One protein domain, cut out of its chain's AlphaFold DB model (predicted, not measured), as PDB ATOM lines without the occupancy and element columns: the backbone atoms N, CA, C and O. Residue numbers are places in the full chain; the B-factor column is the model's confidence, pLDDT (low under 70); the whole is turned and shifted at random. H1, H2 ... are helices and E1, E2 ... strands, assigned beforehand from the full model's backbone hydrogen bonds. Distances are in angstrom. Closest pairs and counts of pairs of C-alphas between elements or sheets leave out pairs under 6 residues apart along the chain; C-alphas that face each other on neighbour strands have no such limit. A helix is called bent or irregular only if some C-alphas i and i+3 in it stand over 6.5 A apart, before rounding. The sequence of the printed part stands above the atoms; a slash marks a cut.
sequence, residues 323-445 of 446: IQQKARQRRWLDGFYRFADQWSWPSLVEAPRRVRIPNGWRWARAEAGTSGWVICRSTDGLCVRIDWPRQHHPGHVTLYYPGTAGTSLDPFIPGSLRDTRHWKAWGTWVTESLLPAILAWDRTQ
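This is residues 323 to 445 of the 446 residues of an uncharacterized protein of Sulfobacillus acidophilus (strain ATCC 700253 / DSM 10332 / NAL) (UniProt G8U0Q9). A twisted sheet of four strands has one long helix, H3, running along one of its faces: the arm H3a packs over E3, and the arm H3b runs on, nearly straight, past the sheet. H1 crosses H3b and only grazes the sheet near the end of E4, while the short H2 sits near H3a. The printed part has 123 residues with named elements in the order H1 E1 E2 E3 E4 H2 H3, and the antiparallel sheet has the order E1 - E2 - E3 - E4. The class is mixed, helices and strands, and the whole is compact, with a radius of gyration of the C-alphas of 14.0 A and spans of 40 by 35 by 27 A.

The sheet's strands are E1, residues 361 to 364, E2, residues 372 to 377 and 16.8 A long, E3, residues 383 to 387, and E4, residues 396 to 400, the last two 12.9 A long each. H3, residues 423 to 444, was assigned as one helix by its hydrogen bonds but is bent: C-alphas 432 and 435 are 6.7 A apart. Its arms are H3a, residues 423 to 432, 14.1 A, and H3b, residues 435 to 444, 14.9 A, ending with C-alpha 444 at (18.760, 85.826, 44.685). H1, residues 323 to 342, is 29.0 A long and begins with C-alpha 323 at (28.892, 88.471, 66.745). H2 holds residues 415 to 418.

E1 to E4 form a meander, each strand the antiparallel neighbour of the one before, and each successive pair is a hairpin. N 362 and O 376 are 2.9 A apart across E1 and E2, N 384 and O 375 are 2.8 A apart across E2 and E3, and N 383 and O 400 are 2.8 A apart across E3 and E4, each within hydrogen-bond range. H3a is on the sheet at a height over the sheet of 10.5 A, over E3, along the strands at 19 degrees on the local plane. H3b is only just not on it, with 4 pairs of C-alphas within 10 A. The arms' lines stand at a shallow tilt of 22 degrees. H1 touches H3b with residues 336 to 340 alone, about perpendicular at 74 degrees, and the closest C-alphas, of Phe 336 and Trp 441, are 6.6 A apart. H1 only grazes the sheet, with residues 329 to 337. H2 and H3a are close but not clearly touching, the closest C-alphas, of Leu 417 and Trp 426, being 6.7 A apart. Every O i to N i+4 pair is within hydrogen-bond range in H3a, against 14 of 16 in H1 and 4 of 6 in H3b; H2 is too short for such a pair.

The two C-alphas farthest apart, of Gln 324 and Arg 353, are 41.9 A apart. The printed part has no cut. The links H1 to E1 and E4 to H2 are long; in the latter, residues 407 to 408 pair antiparallel with residues 398 to 399 of E4. The mean pLDDT of the printed part is 76.4, and 29 residues are under 70, among them residues 347 to 355 and 365 to 371.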
ATOM      1  N   ILE A 323      29.388  89.853  66.839       46.34
ATOM      2  CA  ILE A 323      28.892  88.471  66.745       46.34
ATOM      3  C   ILE A 323      27.612  88.383  65.897       46.34
ATOM      4  O   ILE A 323      27.513  87.496  65.046       46.34
ATOM      5  N   GLN A 324      26.661  89.311  66.047       57.66
ATOM      6  CA  GLN A 324      25.462  89.350  65.197       57.66
ATOM      7  C   GLN A 324      25.795  89.627  63.724       57.66
ATOM      8  O   GLN A 324      25.242  88.978  62.830       57.66
ATOM      9  N   GLN A 325      26.719  90.554  63.456       65.31
ATOM     10  CA  GLN A 325      27.188  90.847  62.103       65.31
ATOM     11  C   GLN A 325      27.890  89.625  61.489       65.31
ATOM     12  O   GLN A 325      27.535  89.203  60.385       65.31
ATOM     13  N   LYS A 326      28.789  88.979  62.239       58.03
ATOM     14  CA  LYS A 326      29.492  87.753  61.835       58.03
ATOM     15  C   LYS A 326      28.551  86.580  61.571       58.03
ATOM     16  O   LYS A 326      28.785  85.822  60.634       58.03
ATOM     17  N   ALA A 327      27.470  86.433  62.337       54.44
ATOM     18  CA  ALA A 327      26.474  85.387  62.106       54.44
ATOM     19  C   ALA A 327      25.740  85.570  60.764       54.44
ATOM     20  O   ALA A 327      25.546  84.600  60.028       54.44
ATOM     21  N   ARG A 328      25.384  86.813  60.401       73.25
ATOM     22  CA  ARG A 328      24.810  87.141  59.079       73.25
ATOM     23  C   ARG A 328      25.823  86.897  57.958       73.25
ATOM     24  O   ARG A 328      25.509  86.218  56.985       73.25
ATOM     25  N   GLN A 329      27.050  87.380  58.141       76.31
ATOM     26  CA  GLN A 329      28.175  87.186  57.223       76.31
ATOM     27  C   GLN A 329      28.467  85.698  56.962       76.31
ATOM     28  O   GLN A 329      28.623  85.295  55.810       76.31
ATOM     29  N   ARG A 330      28.467  84.853  58.002       65.50
ATOM     30  CA  ARG A 330      28.686  83.406  57.864       65.50
ATOM     31  C   ARG A 330      27.512  82.699  57.179       65.50
ATOM     32  O   ARG A 330      27.754  81.921  56.263       65.50
ATOM     33  N   ARG A 331      26.256  83.035  57.516       72.75
ATOM     34  CA  ARG A 331      25.071  82.535  56.782       72.75
ATOM     35  C   ARG A 331      25.138  82.872  55.287       72.75
ATOM     36  O   ARG A 331      24.810  82.017  54.471       72.75
ATOM     37  N   TRP A 332      25.604  84.072  54.927       85.50
ATOM     38  CA  TRP A 332      25.820  84.461  53.529       85.50
ATOM     39  C   TRP A 332      26.921  83.613  52.862       85.50
ATOM     40  O   TRP A 332      26.704  83.117  51.760       85.50
ATOM     41  N   LEU A 333      28.053  83.361  53.539       79.75
ATOM     42  CA  LEU A 333      29.145  82.509  53.027       79.75
ATOM     43  C   LEU A 333      28.704  81.051  52.803       79.75
ATOM     44  O   LEU A 333      29.013  80.466  51.767       79.75
ATOM     45  N   ASP A 334      27.963  80.471  53.749       74.75
ATOM     46  CA  ASP A 334      27.459  79.090  53.672       74.75
ATOM     47  C   ASP A 334      26.236  78.951  52.743       74.75
ATOM     48  O   ASP A 334      25.880  77.849  52.317       74.75
ATOM     49  N   GLY A 335      25.570  80.061  52.408       79.25
ATOM     50  CA  GLY A 335      24.636  80.158  51.285       79.25
ATOM     51  C   GLY A 335      25.379  80.152  49.949       79.25
ATOM     52  O   GLY A 335      25.168  79.252  49.136       79.25
ATOM     53  N   PHE A 336      26.323  81.083  49.776       85.12
ATOM     54  CA  PHE A 336      27.120  81.210  48.557       85.12
ATOM     55  C   PHE A 336      27.876  79.923  48.203       85.12
ATOM     56  O   PHE A 336      27.904  79.552  47.038       85.12
ATOM     57  N   TYR A 337      28.435  79.193  49.176       82.31
ATOM     58  CA  TYR A 337      29.126  77.924  48.902       82.31
ATOM     59  C   TYR A 337      28.202  76.859  48.279       82.31
ATOM     60  O   TYR A 337      28.609  76.143  47.370       82.31
ATOM     61  N   ARG A 338      26.941  76.770  48.724       82.06
ATOM     62  CA  ARG A 338      25.953  75.832  48.154       82.06
ATOM     63  C   ARG A 338      25.433  76.286  46.789       82.06
ATOM     64  O   ARG A 338      25.128  75.448  45.951       82.06
ATOM     65  N   PHE A 339      25.371  77.595  46.555       87.38
ATOM     66  CA  PHE A 339      25.109  78.161  45.231       87.38
ATOM     67  C   PHE A 339      26.274  77.897  44.262       87.38
ATOM     68  O   PHE A 339      26.047  77.493  43.129       87.38
ATOM     69  N   ALA A 340      27.519  78.054  44.720       83.56
ATOM     70  CA  ALA A 340      28.743  77.802  43.961       83.56
ATOM     71  C   ALA A 340      28.878  76.340  43.494       83.56
ATOM     72  O   ALA A 340      29.348  76.103  42.385       83.56
ATOM     73  N   ASP A 341      28.413  75.382  44.298       82.75
ATOM     74  CA  ASP A 341      28.342  73.953  43.953       82.75
ATOM     75  C   ASP A 341      27.359  73.658  42.801       82.75
ATOM     76  O   ASP A 341      27.559  72.737  42.013       82.75
ATOM     77  N   GLN A 342      26.322  74.490  42.655       81.00
ATOM     78  CA  GLN A 342      25.294  74.388  41.610       81.00
ATOM     79  C   GLN A 342      25.523  75.370  40.444       81.00
ATOM     80  O   GLN A 342      24.777  75.365  39.462       81.00
ATOM     81  N   TRP A 343      26.543  76.226  40.534       84.88
ATOM     82  CA  TRP A 343      26.829  77.255  39.543       84.88
ATOM     83  C   TRP A 343      27.536  76.664  38.319       84.88
ATOM     84  O   TRP A 343      28.519  75.931  38.429       84.88
ATOM     85  N   SER A 344      27.070  77.021  37.121       82.06
ATOM     86  CA  SER A 344      27.735  76.647  35.868       82.06
ATOM     87  C   SER A 344      28.991  77.496  35.651       82.06
ATOM     88  O   SER A 344      28.958  78.527  34.981       82.06
ATOM     89  N   TRP A 345      30.105  77.067  36.249       80.75
ATOM     90  CA  TRP A 345      31.404  77.725  36.121       80.75
ATOM     91  C   TRP A 345      31.854  77.800  34.651       80.75
ATOM     92  O   TRP A 345      31.998  76.757  34.008       80.75
ATOM     93  N   PRO A 346      32.098  79.005  34.099       72.44
ATOM     94  CA  PRO A 346      32.537  79.147  32.718       72.44
ATOM     95  C   PRO A 346      33.969  78.629  32.539       72.44
ATOM     96  O   PRO A 346      34.823  78.771  33.418       72.44
ATOM     97  N   SER A 347      34.249  78.063  31.366       67.31
ATOM     98  CA  SER A 347      35.607  77.712  30.961       67.31
ATOM     99  C   SER A 347      36.451  78.970  30.726       67.31
ATOM    100  O   SER A 347      35.984  79.975  30.191       67.31
ATOM    101  N   LEU A 348      37.721  78.917  31.130       65.25
ATOM    102  CA  LEU A 348      38.668  80.013  30.926       65.25
ATOM    103  C   LEU A 348      39.153  80.007  29.476       65.25
ATOM    104  O   LEU A 348      39.910  79.121  29.087       65.25
ATOM    105  N   VAL A 349      38.698  80.984  28.689       57.19
ATOM    106  CA  VAL A 349      38.950  81.036  27.241       57.19
ATOM    107  C   VAL A 349      40.345  81.584  26.920       57.19
ATOM    108  O   VAL A 349      41.056  80.986  26.123       57.19
ATOM    109  N   GLU A 350      40.768  82.681  27.556       64.19
ATOM    110  CA  GLU A 350      42.133  83.218  27.430       64.19
ATOM    111  C   GLU A 350      42.477  84.174  28.593       64.19
ATOM    112  O   GLU A 350      41.595  84.629  29.320       64.19
ATOM    113  N   ALA A 351      43.761  84.497  28.797       58.59
ATOM    114  CA  ALA A 351      44.190  85.432  29.846       58.59
ATOM    115  C   ALA A 351      44.347  86.870  29.292       58.59
ATOM    116  O   ALA A 351      45.271  87.125  28.511       58.59
ATOM    117  N   PRO A 352      43.515  87.849  29.703       61.31
ATOM    118  CA  PRO A 352      43.511  89.185  29.126       61.31
ATOM    119  C   PRO A 352      44.755  89.992  29.519       61.31
ATOM    120  O   PRO A 352      45.392  89.792  30.558       61.31
ATOM    121  N   ARG A 353      45.093  90.990  28.692       58.47
ATOM    122  CA  ARG A 353      46.301  91.816  28.879       58.47
ATOM    123  C   ARG A 353      46.308  92.627  30.187       58.47
ATOM    124  O   ARG A 353      47.394  92.960  30.668       58.47
ATOM    125  N   ARG A 354      45.137  92.934  30.763       65.50
ATOM    126  CA  ARG A 354      44.953  93.593  32.070       65.50
ATOM    127  C   ARG A 354      43.725  93.020  32.786       65.50
ATOM    128  O   ARG A 354      42.645  93.029  32.210       65.50
ATOM    129  N   VAL A 355      43.892  92.626  34.047       68.12
ATOM    130  CA  VAL A 355      42.794  92.286  34.970       68.12
ATOM    131  C   VAL A 355      42.058  93.576  35.365       68.12
ATOM    132  O   VAL A 355      42.709  94.579  35.670       68.12
ATOM    133  N   ARG A 356      40.718  93.573  35.355       73.75
ATOM    134  CA  ARG A 356      39.871  94.708  35.773       73.75
ATOM    135  C   ARG A 356      38.933  94.272  36.896       73.75
ATOM    136  O   ARG A 356      38.224  93.287  36.748       73.75
ATOM    137  N   ILE A 357      38.898  95.027  37.990       79.00
ATOM    138  CA  ILE A 357      37.956  94.789  39.092       79.00
ATOM    139  C   ILE A 357      36.590  95.434  38.766       79.00
ATOM    140  O   ILE A 357      36.579  96.570  38.283       79.00
ATOM    141  N   PRO A 358      35.449  94.760  39.028       77.94
ATOM    142  CA  PRO A 358      34.113  95.347  38.899       77.94
ATOM    143  C   PRO A 358      33.859  96.529  39.848       77.94
ATOM    144  O   PRO A 358      34.371  96.572  40.968       77.94
ATOM    145  N   ASN A 359      32.992  97.459  39.438       79.25
ATOM    146  CA  ASN A 359      32.569  98.585  40.280       79.25
ATOM    147  C   ASN A 359      32.035  98.109  41.646       79.25
ATOM    148  O   ASN A 359      31.345  97.096  41.742       79.25
ATOM    149  N   GLY A 360      32.362  98.850  42.709       81.31
ATOM    150  CA  GLY A 360      32.026  98.506  44.099       81.31
ATOM    151  C   GLY A 360      33.062  97.625  44.813       81.31
ATOM    152  O   GLY A 360      33.055  97.568  46.043       81.31
ATOM    153  N   TRP A 361      33.999  97.010  44.090       86.94
ATOM    154  CA  TRP A 361      35.114  96.239  44.653       86.94
ATOM    155  C   TRP A 361      36.438  97.014  44.551       86.94
ATOM    156  O   TRP A 361      36.615  97.858  43.672       86.94
ATOM    157  N   ARG A 362      37.393  96.728  45.444       86.56
ATOM    158  CA  ARG A 362      38.728  97.354  45.472       86.56
ATOM    159  C   ARG A 362      39.816  96.371  45.901       86.56
ATOM    160  O   ARG A 362      39.556  95.478  46.704       86.56
ATOM    161  N   TRP A 363      41.050  96.577  45.433       82.75
ATOM    162  CA  TRP A 363      42.221  95.927  46.035       82.75
ATOM    163  C   TRP A 363      42.357  96.368  47.499       82.75
ATOM    164  O   TRP A 363      42.347  97.565  47.792       82.75
ATOM    165  N   ALA A 364      42.517  95.409  48.405       78.38
ATOM    166  CA  ALA A 364      42.959  95.648  49.771       78.38
ATOM    167  C   ALA A 364      44.455  95.321  49.891       78.38
ATOM    168  O   ALA A 364      44.991  94.480  49.165       78.38
ATOM    169  N   ARG A 365      45.151  96.003  50.805       60.88
ATOM    170  CA  ARG A 365      46.573  95.752  51.062       60.88
ATOM    171  C   ARG A 365      46.705  94.406  51.775       60.88
ATOM    172  O   ARG A 365      46.205  94.266  52.886       60.88
ATOM    173  N   ALA A 366      47.357  93.439  51.133       56.56
ATOM    174  CA  ALA A 366      47.656  92.147  51.742       56.56
ATOM    175  C   ALA A 366      48.508  92.327  53.015       56.56
ATOM    176  O   ALA A 366      49.316  93.258  53.105       56.56
ATOM    177  N   GLU A 367      48.322  91.443  53.995       50.06
ATOM    178  CA  GLU A 367      49.066  91.469  55.257       50.06
ATOM    179  C   GLU A 367      50.563  91.261  54.998       50.06
ATOM    180  O   GLU A 367      50.952  90.469  54.131       50.06
ATOM    181  N   ALA A 368      51.416  91.976  55.736       40.56
ATOM    182  CA  ALA A 368      52.861  91.954  55.528       40.56
ATOM    183  C   ALA A 368      53.423  90.519  55.611       40.56
ATOM    184  O   ALA A 368      53.301  89.848  56.631       40.56
ATOM    185  N   GLY A 369      54.038  90.059  54.517       50.03
ATOM    186  CA  GLY A 369      54.566  88.697  54.368       50.03
ATOM    187  C   GLY A 369      53.654  87.727  53.606       50.03
ATOM    188  O   GLY A 369      54.144  86.714  53.106       50.03
ATOM    189  N   THR A 370      52.363  88.032  53.427       55.62
ATOM    190  CA  THR A 370      51.466  87.200  52.606       55.62
ATOM    191  C   THR A 370      51.658  87.487  51.115       55.62
ATOM    192  O   THR A 370      51.619  88.630  50.665       55.62
ATOM    193  N   SER A 371      51.874  86.438  50.317       58.53
ATOM    194  CA  SER A 371      52.069  86.539  48.861       58.53
ATOM    195  C   SER A 371      50.765  86.374  48.079       58.53
ATOM    196  O   SER A 371      50.758  85.750  47.014       58.53
ATOM    197  N   GLY A 372      49.668  86.859  48.651       71.19
ATOM    198  CA  GLY A 372      48.338  86.785  48.070       71.19
ATOM    199  C   GLY A 372      47.832  88.148  47.614       71.19
ATOM    200  O   GLY A 372      48.395  89.195  47.938       71.19
ATOM    201  N   TRP A 373      46.743  88.132  46.861       81.19
ATOM    202  CA  TRP A 373      45.932  89.311  46.585       81.19
ATOM    203  C   TRP A 373      44.659  89.271  47.420       81.19
ATOM    204  O   TRP A 373      44.111  88.200  47.670       81.19
ATOM    205  N   VAL A 374      44.174  90.441  47.831       85.88
ATOM    206  CA  VAL A 374      42.885  90.577  48.512       85.88
ATOM    207  C   VAL A 374      42.039  91.596  47.758       85.88
ATOM    208  O   VAL A 374      42.491  92.711  47.494       85.88
ATOM    209  N   ILE A 375      40.814  91.217  47.399       88.00
ATOM    210  CA  ILE A 375      39.820  92.084  46.759       88.00
ATOM    211  C   ILE A 375      38.628  92.188  47.702       88.00
ATOM    212  O   ILE A 375      37.980  91.180  47.958       88.00
ATOM    213  N   CYS A 376      38.322  93.382  48.203       90.25
ATOM    214  CA  CYS A 376      37.202  93.590  49.120       90.25
ATOM    215  C   CYS A 376      36.102  94.450  48.493       90.25
ATOM    216  O   CYS A 376      36.370  95.453  47.824       90.25
ATOM    217  N   ARG A 377      34.854  94.065  48.751       90.31
ATOM    218  CA  ARG A 377      33.632  94.800  48.446       90.31
ATOM    219  C   ARG A 377      33.491  95.988  49.394       90.31
ATOM    220  O   ARG A 377      33.796  95.901  50.583       90.31
ATOM    221  N   SER A 378      33.062  97.124  48.854       83.94
ATOM    222  CA  SER A 378      33.095  98.410  49.565       83.94
ATOM    223  C   SER A 378      31.852  98.686  50.418       83.94
ATOM    224  O   SER A 378      31.882  99.612  51.220       83.94
ATOM    225  N   THR A 379      30.775  97.912  50.248       82.06
ATOM    226  CA  THR A 379      29.482  98.107  50.931       82.06
ATOM    227  C   THR A 379      29.372  97.369  52.266       82.06
ATOM    228  O   THR A 379      28.738  97.873  53.184       82.06
ATOM    229  N   ASP A 380      29.976  96.184  52.378       80.06
ATOM    230  CA  ASP A 380      29.802  95.249  53.502       80.06
ATOM    231  C   ASP A 380      31.115  94.619  54.008       80.06
ATOM    232  O   ASP A 380      31.123  93.903  55.012       80.06
ATOM    233  N   GLY A 381      32.230  94.881  53.319       85.38
ATOM    234  CA  GLY A 381      33.543  94.337  53.648       85.38
ATOM    235  C   GLY A 381      33.769  92.883  53.227       85.38
ATOM    236  O   GLY A 381      34.734  92.296  53.704       85.38
ATOM    237  N   LEU A 382      32.938  92.286  52.362       89.81
ATOM    238  CA  LEU A 382      33.201  90.941  51.827       89.81
ATOM    239  C   LEU A 382      34.531  90.920  51.058       89.81
ATOM    240  O   LEU A 382      34.701  91.680  50.110       89.81
ATOM    241  N   CYS A 383      35.458  90.036  51.413       89.56
ATOM    242  CA  CYS A 383      36.787  89.939  50.814       89.56
ATOM    243  C   CYS A 383      37.036  88.569  50.159       89.56
ATOM    244  O   CYS A 383      36.786  87.515  50.743       89.56
ATOM    245  N   VAL A 384      37.602  88.593  48.951       89.12
ATOM    246  CA  VAL A 384      38.226  87.449  48.275       89.12
ATOM    247  C   VAL A 384      39.730  87.524  48.523       89.12
ATOM    248  O   VAL A 384      40.374  88.474  48.077       89.12
ATOM    249  N   ARG A 385      40.299  86.531  49.205       87.81
ATOM    250  CA  ARG A 385      41.745  86.293  49.292       87.81
ATOM    251  C   ARG A 385      42.153  85.269  48.233       87.81
ATOM    252  O   ARG A 385      41.469  84.270  48.042       87.81
ATOM    253  N   ILE A 386      43.270  85.528  47.563       84.31
ATOM    254  CA  ILE A 386      43.830  84.716  46.482       84.31
ATOM    255  C   ILE A 386      45.302  84.465  46.818       84.31
ATOM    256  O   ILE A 386      46.138  85.343  46.600       84.31
ATOM    257  N   ASP A 387      45.647  83.300  47.361       82.44
ATOM    258  CA  ASP A 387      47.046  82.903  47.534       82.44
ATOM    259  C   ASP A 387      47.505  82.176  46.271       82.44
ATOM    260  O   ASP A 387      47.013  81.096  45.946       82.44
ATOM    261  N   TRP A 388      48.446  82.768  45.536       75.38
ATOM    262  CA  TRP A 388      48.864  82.233  44.241       75.38
ATOM    263  C   TRP A 388      49.493  80.826  44.333       75.38
ATOM    264  O   TRP A 388      50.154  80.494  45.329       75.38
ATOM    265  N   PRO A 389      49.379  80.008  43.270       70.62
ATOM    266  CA  PRO A 389      50.152  78.780  43.140       70.62
ATOM    267  C   PRO A 389      51.659  79.059  43.115       70.62
ATOM    268  O   PRO A 389      52.151  80.008  42.498       70.62
ATOM    269  N   ARG A 390      52.410  78.195  43.796       73.25
ATOM    270  CA  ARG A 390      53.871  78.233  43.951       73.25
ATOM    271  C   ARG A 390      54.433  76.823  43.762       73.25
ATOM    272  O   ARG A 390      53.690  75.863  43.602       73.25
ATOM    273  N   GLN A 391      55.753  76.670  43.813       67.19
ATOM    274  CA  GLN A 391      56.415  75.375  43.598       67.19
ATOM    275  C   GLN A 391      55.963  74.254  44.558       67.19
ATOM    276  O   GLN A 391      56.027  73.088  44.181       67.19
ATOM    277  N   HIS A 392      55.457  74.610  45.745       68.31
ATOM    278  CA  HIS A 392      54.945  73.679  46.762       68.31
ATOM    279  C   HIS A 392      53.548  74.074  47.291       68.31
ATOM    280  O   HIS A 392      53.196  73.738  48.415       68.31
ATOM    281  N   HIS A 393      52.766  74.833  46.514       65.50
ATOM    282  CA  HIS A 393      51.419  75.274  46.900       65.50
ATOM    283  C   HIS A 393      50.513  75.283  45.658       65.50
ATOM    284  O   HIS A 393      50.873  75.958  44.693       65.50
ATOM    285  N   PRO A 394      49.355  74.593  45.649       68.25
ATOM    286  CA  PRO A 394      48.483  74.496  44.467       68.25
ATOM    287  C   PRO A 394      47.732  75.799  44.144       68.25
ATOM    288  O   PRO A 394      47.019  75.872  43.148       68.25
ATOM    289  N   GLY A 395      47.895  76.822  44.988       75.75
ATOM    290  CA  GLY A 395      47.070  78.020  44.994       75.75
ATOM    291  C   GLY A 395      45.784  77.788  45.786       75.75
ATOM    292  O   GLY A 395      45.336  76.653  45.938       75.75
ATOM    293  N   HIS A 396      45.234  78.861  46.343       83.38
ATOM    294  CA  HIS A 396      44.075  78.813  47.231       83.38
ATOM    295  C   HIS A 396      43.218  80.068  47.061       83.38
ATOM    296  O   HIS A 396      43.755  81.165  46.873       83.38
ATOM    297  N   VAL A 397      41.894  79.923  47.156       85.31
ATOM    298  CA  VAL A 397      40.967  81.065  47.188       85.31
ATOM    299  C   VAL A 397      40.058  80.975  48.406       85.31
ATOM    300  O   VAL A 397      39.311  80.012  48.570       85.31
ATOM    301  N   THR A 398      40.088  82.013  49.241       86.19
ATOM    302  CA  THR A 398      39.236  82.149  50.428       86.19
ATOM    303  C   THR A 398      38.235  83.282  50.242       86.19
ATOM    304  O   THR A 398      38.616  84.404  49.915       86.19
ATOM    305  N   LEU A 399      36.964  83.027  50.538       88.69
ATOM    306  CA  LEU A 399      35.927  84.051  50.642       88.69
ATOM    307  C   LEU A 399      35.613  84.288  52.124       88.69
ATOM    308  O   LEU A 399      35.329  83.338  52.852       88.69
ATOM    309  N   TYR A 400      35.718  85.527  52.602       85.75
ATOM    310  CA  TYR A 400      35.621  85.841  54.031       85.75
ATOM    311  C   TYR A 400      35.166  87.281  54.276       85.75
ATOM    312  O   TYR A 400      35.345  88.149  53.430       85.75
ATOM    313  N   TYR A 401      34.638  87.559  55.465       83.94
ATOM    314  CA  TYR A 401      34.542  88.925  55.986       83.94
ATOM    315  C   TYR A 401      35.633  89.142  57.054       83.94
ATOM    316  O   TYR A 401      35.950  88.192  57.782       83.94
ATOM    317  N   PRO A 402      36.220  90.344  57.196       74.44
ATOM    318  CA  PRO A 402      37.206  90.641  58.232       74.44
ATOM    319  C   PRO A 402      36.760  90.182  59.630       74.44
ATOM    320  O   PRO A 402      35.667  90.503  60.089       74.44
ATOM    321  N   GLY A 403      37.599  89.388  60.299       61.47
ATOM    322  CA  GLY A 403      37.294  88.817  61.615       61.47
ATOM    323  C   GLY A 403      36.347  87.604  61.622       61.47
ATOM    324  O   GLY A 403      36.003  87.140  62.711       61.47
ATOM    325  N   THR A 404      35.930  87.074  60.466       61.41
ATOM    326  CA  THR A 404      35.247  85.766  60.351       61.41
ATOM    327  C   THR A 404      36.210  84.665  59.909       61.41
ATOM    328  O   THR A 404      37.200  84.930  59.227       61.41
ATOM    329  N   ALA A 405      35.895  83.413  60.250       66.00
ATOM    330  CA  ALA A 405      36.498  82.265  59.584       66.00
ATOM    331  C   ALA A 405      36.022  82.228  58.123       66.00
ATOM    332  O   ALA A 405      34.816  82.169  57.862       66.00
ATOM    333  N   GLY A 406      36.971  82.277  57.187       72.56
ATOM    334  CA  GLY A 406      36.687  82.216  55.757       72.56
ATOM    335  C   GLY A 406      36.174  80.854  55.290       72.56
ATOM    336  O   GLY A 406      36.187  79.860  56.018       72.56
ATOM    337  N   THR A 407      35.734  80.817  54.040       79.12
ATOM    338  CA  THR A 407      35.324  79.610  53.325       79.12
ATOM    339  C   THR A 407      36.261  79.409  52.140       79.12
ATOM    340  O   THR A 407      36.438  80.320  51.333       79.12
ATOM    341  N   SER A 408      36.878  78.228  52.045       84.38
ATOM    342  CA  SER A 408      37.633  77.831  50.851       84.38
ATOM    343  C   SER A 408      36.691  77.708  49.655       84.38
ATOM    344  O   SER A 408      35.592  77.172  49.786       84.38
ATOM    345  N   LEU A 409      37.138  78.170  48.490       84.44
ATOM    346  CA  LEU A 409      36.492  77.937  47.199       84.44
ATOM    347  C   LEU A 409      37.295  76.967  46.319       84.44
ATOM    348  O   LEU A 409      36.984  76.811  45.140       84.44
ATOM    349  N   ASP A 410      38.310  76.295  46.877       82.25
ATOM    350  CA  ASP A 410      39.217  75.425  46.124       82.25
ATOM    351  C   ASP A 410      38.504  74.347  45.288       82.25
ATOM    352  O   ASP A 410      38.937  74.132  44.153       82.25
ATOM    353  N   PRO A 411      37.428  73.676  45.760       83.06
ATOM    354  CA  PRO A 411      36.703  72.684  44.956       83.06
ATOM    355  C   PRO A 411      36.148  73.230  43.633       83.06
ATOM    356  O   PRO A 411      35.986  72.464  42.689       83.06
ATOM    357  N   PHE A 412      35.916  74.543  43.546       82.75
ATOM    358  CA  PHE A 412      35.383  75.224  42.363       82.75
ATOM    359  C   PHE A 412      36.476  75.834  41.464       82.75
ATOM    360  O   PHE A 412      36.174  76.343  40.385       82.75
ATOM    361  N   ILE A 413      37.751  75.791  41.881       82.50
ATOM    362  CA  ILE A 413      38.891  76.243  41.067       82.50
ATOM    363  C   ILE A 413      39.127  75.219  39.941       82.50
ATOM    364  O   ILE A 413      39.455  74.067  40.252       82.50
ATOM    365  N   PRO A 414      39.035  75.608  38.650       80.19
ATOM    366  CA  PRO A 414      39.236  74.694  37.527       80.19
ATOM    367  C   PRO A 414      40.594  73.980  37.579       80.19
ATOM    368  O   PRO A 414      41.608  74.596  37.907       80.19
ATOM    369  N   GLY A 415      40.646  72.700  37.196       74.62
ATOM    370  CA  GLY A 415      41.899  71.922  37.184       74.62
ATOM    371  C   GLY A 415      43.003  72.593  36.359       74.62
ATOM    372  O   GLY A 415      44.085  72.861  36.873       74.62
ATOM    373  N   SER A 416      42.664  73.034  35.145       75.69
ATOM    374  CA  SER A 416      43.553  73.805  34.262       75.69
ATOM    375  C   SER A 416      44.062  75.123  34.861       75.69
ATOM    376  O   SER A 416      45.079  75.651  34.407       75.69
ATOM    377  N   LEU A 417      43.385  75.660  35.883       76.31
ATOM    378  CA  LEU A 417      43.840  76.828  36.627       76.31
ATOM    379  C   LEU A 417      44.827  76.446  37.743       76.31
ATOM    380  O   LEU A 417      45.837  77.127  37.913       76.31
ATOM    381  N   ARG A 418      44.589  75.332  38.448       71.88
ATOM    382  CA  ARG A 418      45.520  74.769  39.448       71.88
ATOM    383  C   ARG A 418      46.877  74.409  38.839       71.88
ATOM    384  O   ARG A 418      47.912  74.652  39.457       71.88
ATOM    385  N   ASP A 419      46.869  73.890  37.615       72.00
ATOM    386  CA  ASP A 419      48.080  73.456  36.911       72.00
ATOM    387  C   ASP A 419      48.951  74.630  36.415       72.00
ATOM    388  O   ASP A 419      50.141  74.449  36.138       72.00
ATOM    389  N   THR A 420      48.409  75.855  36.328       74.19
ATOM    390  CA  THR A 420      49.158  77.031  35.859       74.19
ATOM    391  C   THR A 420      49.621  77.958  36.981       74.19
ATOM    392  O   THR A 420      48.853  78.417  37.822       74.19
ATOM    393  N   ARG A 421      50.904  78.342  36.930       73.06
ATOM    394  CA  ARG A 421      51.504  79.353  37.823       73.06
ATOM    395  C   ARG A 421      51.300  80.796  37.335       73.06
ATOM    396  O   ARG A 421      51.886  81.730  37.884       73.06
ATOM    397  N   HIS A 422      50.503  81.013  36.288       77.81
ATOM    398  CA  HIS A 422      50.260  82.346  35.739       77.81
ATOM    399  C   HIS A 422      49.206  83.113  36.549       77.81
ATOM    400  O   HIS A 422      48.006  82.972  36.324       77.81
ATOM    401  N   TRP A 423      49.668  84.020  37.420       73.44
ATOM    402  CA  TRP A 423      48.817  84.922  38.216       73.44
ATOM    403  C   TRP A 423      47.750  85.661  37.394       73.44
ATOM    404  O   TRP A 423      46.663  85.939  37.896       73.44
ATOM    405  N   LYS A 424      48.025  85.952  36.113       76.31
ATOM    406  CA  LYS A 424      47.053  86.574  35.202       76.31
ATOM    407  C   LYS A 424      45.808  85.714  35.017       76.31
ATOM    408  O   LYS A 424      44.724  86.255  35.164       76.31
ATOM    409  N   ALA A 425      45.959  84.413  34.760       78.56
ATOM    410  CA  ALA A 425      44.839  83.493  34.549       78.56
ATOM    411  C   ALA A 425      43.963  83.358  35.807       78.56
ATOM    412  O   ALA A 425      42.738  83.341  35.718       78.56
ATOM    413  N   TRP A 426      44.589  83.337  36.987       79.94
ATOM    414  CA  TRP A 426      43.871  83.331  38.264       79.94
ATOM    415  C   TRP A 426      43.147  84.659  38.512       79.94
ATOM    416  O   TRP A 426      41.995  84.665  38.939       79.94
ATOM    417  N   GLY A 427      43.788  85.785  38.179       78.25
ATOM    418  CA  GLY A 427      43.145  87.096  38.159       78.25
ATOM    419  C   GLY A 427      41.923  87.134  37.237       78.25
ATOM    420  O   GLY A 427      40.887  87.634  37.665       78.25
ATOM    421  N   THR A 428      42.015  86.547  36.034       81.75
ATOM    422  CA  THR A 428      40.895  86.391  35.090       81.75
ATOM    423  C   THR A 428      39.727  85.664  35.738       81.75
ATOM    424  O   THR A 428      38.637  86.217  35.813       81.75
ATOM    425  N   TRP A 429      39.959  84.451  36.253       84.94
ATOM    426  CA  TRP A 429      38.911  83.626  36.856       84.94
ATOM    427  C   TRP A 429      38.220  84.338  38.018       84.94
ATOM    428  O   TRP A 429      36.994  84.306  38.135       84.94
ATOM    429  N   VAL A 430      38.977  85.066  38.844       85.75
ATOM    430  CA  VAL A 430      38.361  85.844  39.916       85.75
ATOM    431  C   VAL A 430      37.497  86.980  39.360       85.75
ATOM    432  O   VAL A 430      36.349  87.111  39.780       85.75
ATOM    433  N   THR A 431      37.982  87.783  38.409       82.81
ATOM    434  CA  THR A 431      37.224  88.955  37.928       82.81
ATOM    435  C   THR A 431      36.106  88.642  36.935       82.81
ATOM    436  O   THR A 431      35.141  89.401  36.874       82.81
ATOM    437  N   GLU A 432      36.213  87.550  36.180       83.38
ATOM    438  CA  GLU A 432      35.303  87.191  35.081       83.38
ATOM    439  C   GLU A 432      34.427  85.965  35.395       83.38
ATOM    440  O   GLU A 432      33.454  85.718  34.688       83.38
ATOM    441  N   SER A 433      34.710  85.220  36.473       85.50
ATOM    442  CA  SER A 433      33.900  84.067  36.908       85.50
ATOM    443  C   SER A 433      33.409  84.205  38.354       85.50
ATOM    444  O   SER A 433      32.201  84.216  38.586       85.50
ATOM    445  N   LEU A 434      34.311  84.375  39.330       87.88
ATOM    446  CA  LEU A 434      33.945  84.383  40.755       87.88
ATOM    447  C   LEU A 434      33.192  85.650  41.191       87.88
ATOM    448  O   LEU A 434      32.131  85.546  41.805       87.88
ATOM    449  N   LEU A 435      33.710  86.847  40.894       88.69
ATOM    450  CA  LEU A 435      33.035  88.096  41.270       88.69
ATOM    451  C   LEU A 435      31.654  88.239  40.586       88.69
ATOM    452  O   LEU A 435      30.712  88.644  41.271       88.69
ATOM    453  N   PRO A 436      31.464  87.851  39.306       87.19
ATOM    454  CA  PRO A 436      30.134  87.739  38.704       87.19
ATOM    455  C   PRO A 436      29.211  86.721  39.389       87.19
ATOM    456  O   PRO A 436      28.043  87.041  39.593       87.19
ATOM    457  N   ALA A 437      29.708  85.544  39.796       87.19
ATOM    458  CA  ALA A 437      28.905  84.557  40.528       87.19
ATOM    459  C   ALA A 437      28.433  85.093  41.893       87.19
ATOM    460  O   ALA A 437      27.270  84.931  42.254       87.19
ATOM    461  N   ILE A 438      29.301  85.805  42.623       89.19
ATOM    462  CA  ILE A 438      28.940  86.494  43.875       89.19
ATOM    463  C   ILE A 438      27.823  87.520  43.624       89.19
ATOM    464  O   ILE A 438      26.798  87.497  44.301       89.19
ATOM    465  N   LEU A 439      27.976  88.363  42.596       86.38
ATOM    466  CA  LEU A 439      26.976  89.371  42.217       86.38
ATOM    467  C   LEU A 439      25.673  88.777  41.649       86.38
ATOM    468  O   LEU A 439      24.671  89.491  41.582       86.38
ATOM    469  N   ALA A 440      25.674  87.515  41.213       85.56
ATOM    470  CA  ALA A 440      24.468  86.778  40.846       85.56
ATOM    471  C   ALA A 440      23.741  86.255  42.095       85.56
ATOM    472  O   ALA A 440      22.533  86.448  42.211       85.56
ATOM    473  N   TRP A 441      24.477  85.686  43.057       89.19
ATOM    474  CA  TRP A 441      23.935  85.221  44.339       89.19
ATOM    475  C   TRP A 441      23.279  86.341  45.159       89.19
ATOM    476  O   TRP A 441      22.180  86.154  45.678       89.19
ATOM    477  N   ASP A 442      23.881  87.534  45.232       85.06
ATOM    478  CA  ASP A 442      23.266  88.656  45.965       85.06
ATOM    479  C   ASP A 442      21.881  89.040  45.395       85.06
ATOM    480  O   ASP A 442      20.999  89.450  46.146       85.06
ATOM    481  N   ARG A 443      21.651  88.852  44.084       83.19
ATOM    482  CA  ARG A 443      20.352  89.104  43.423       83.19
ATOM    483  C   ARG A 443      19.312  88.009  43.662       83.19
ATOM    484  O   ARG A 443      18.162  88.199  43.292       83.19
ATOM    485  N   THR A 444      19.698  86.871  44.239       77.75
ATOM    486  CA  THR A 444      18.760  85.826  44.685       77.75
ATOM    487  C   THR A 444      18.452  85.927  46.181       77.75
ATOM    488  O   THR A 444      17.821  85.031  46.738       77.75
ATOM    489  N   GLN A 445      18.942  86.971  46.857       70.62
ATOM    490  CA  GLN A 445      18.778  87.225  48.295       70.62
ATOM    491  C   GLN A 445      18.147  88.606  48.584       70.62
ATOM    492  O   GLN A 445      18.110  89.022  49.744       70.62
TER     493      GLN A 445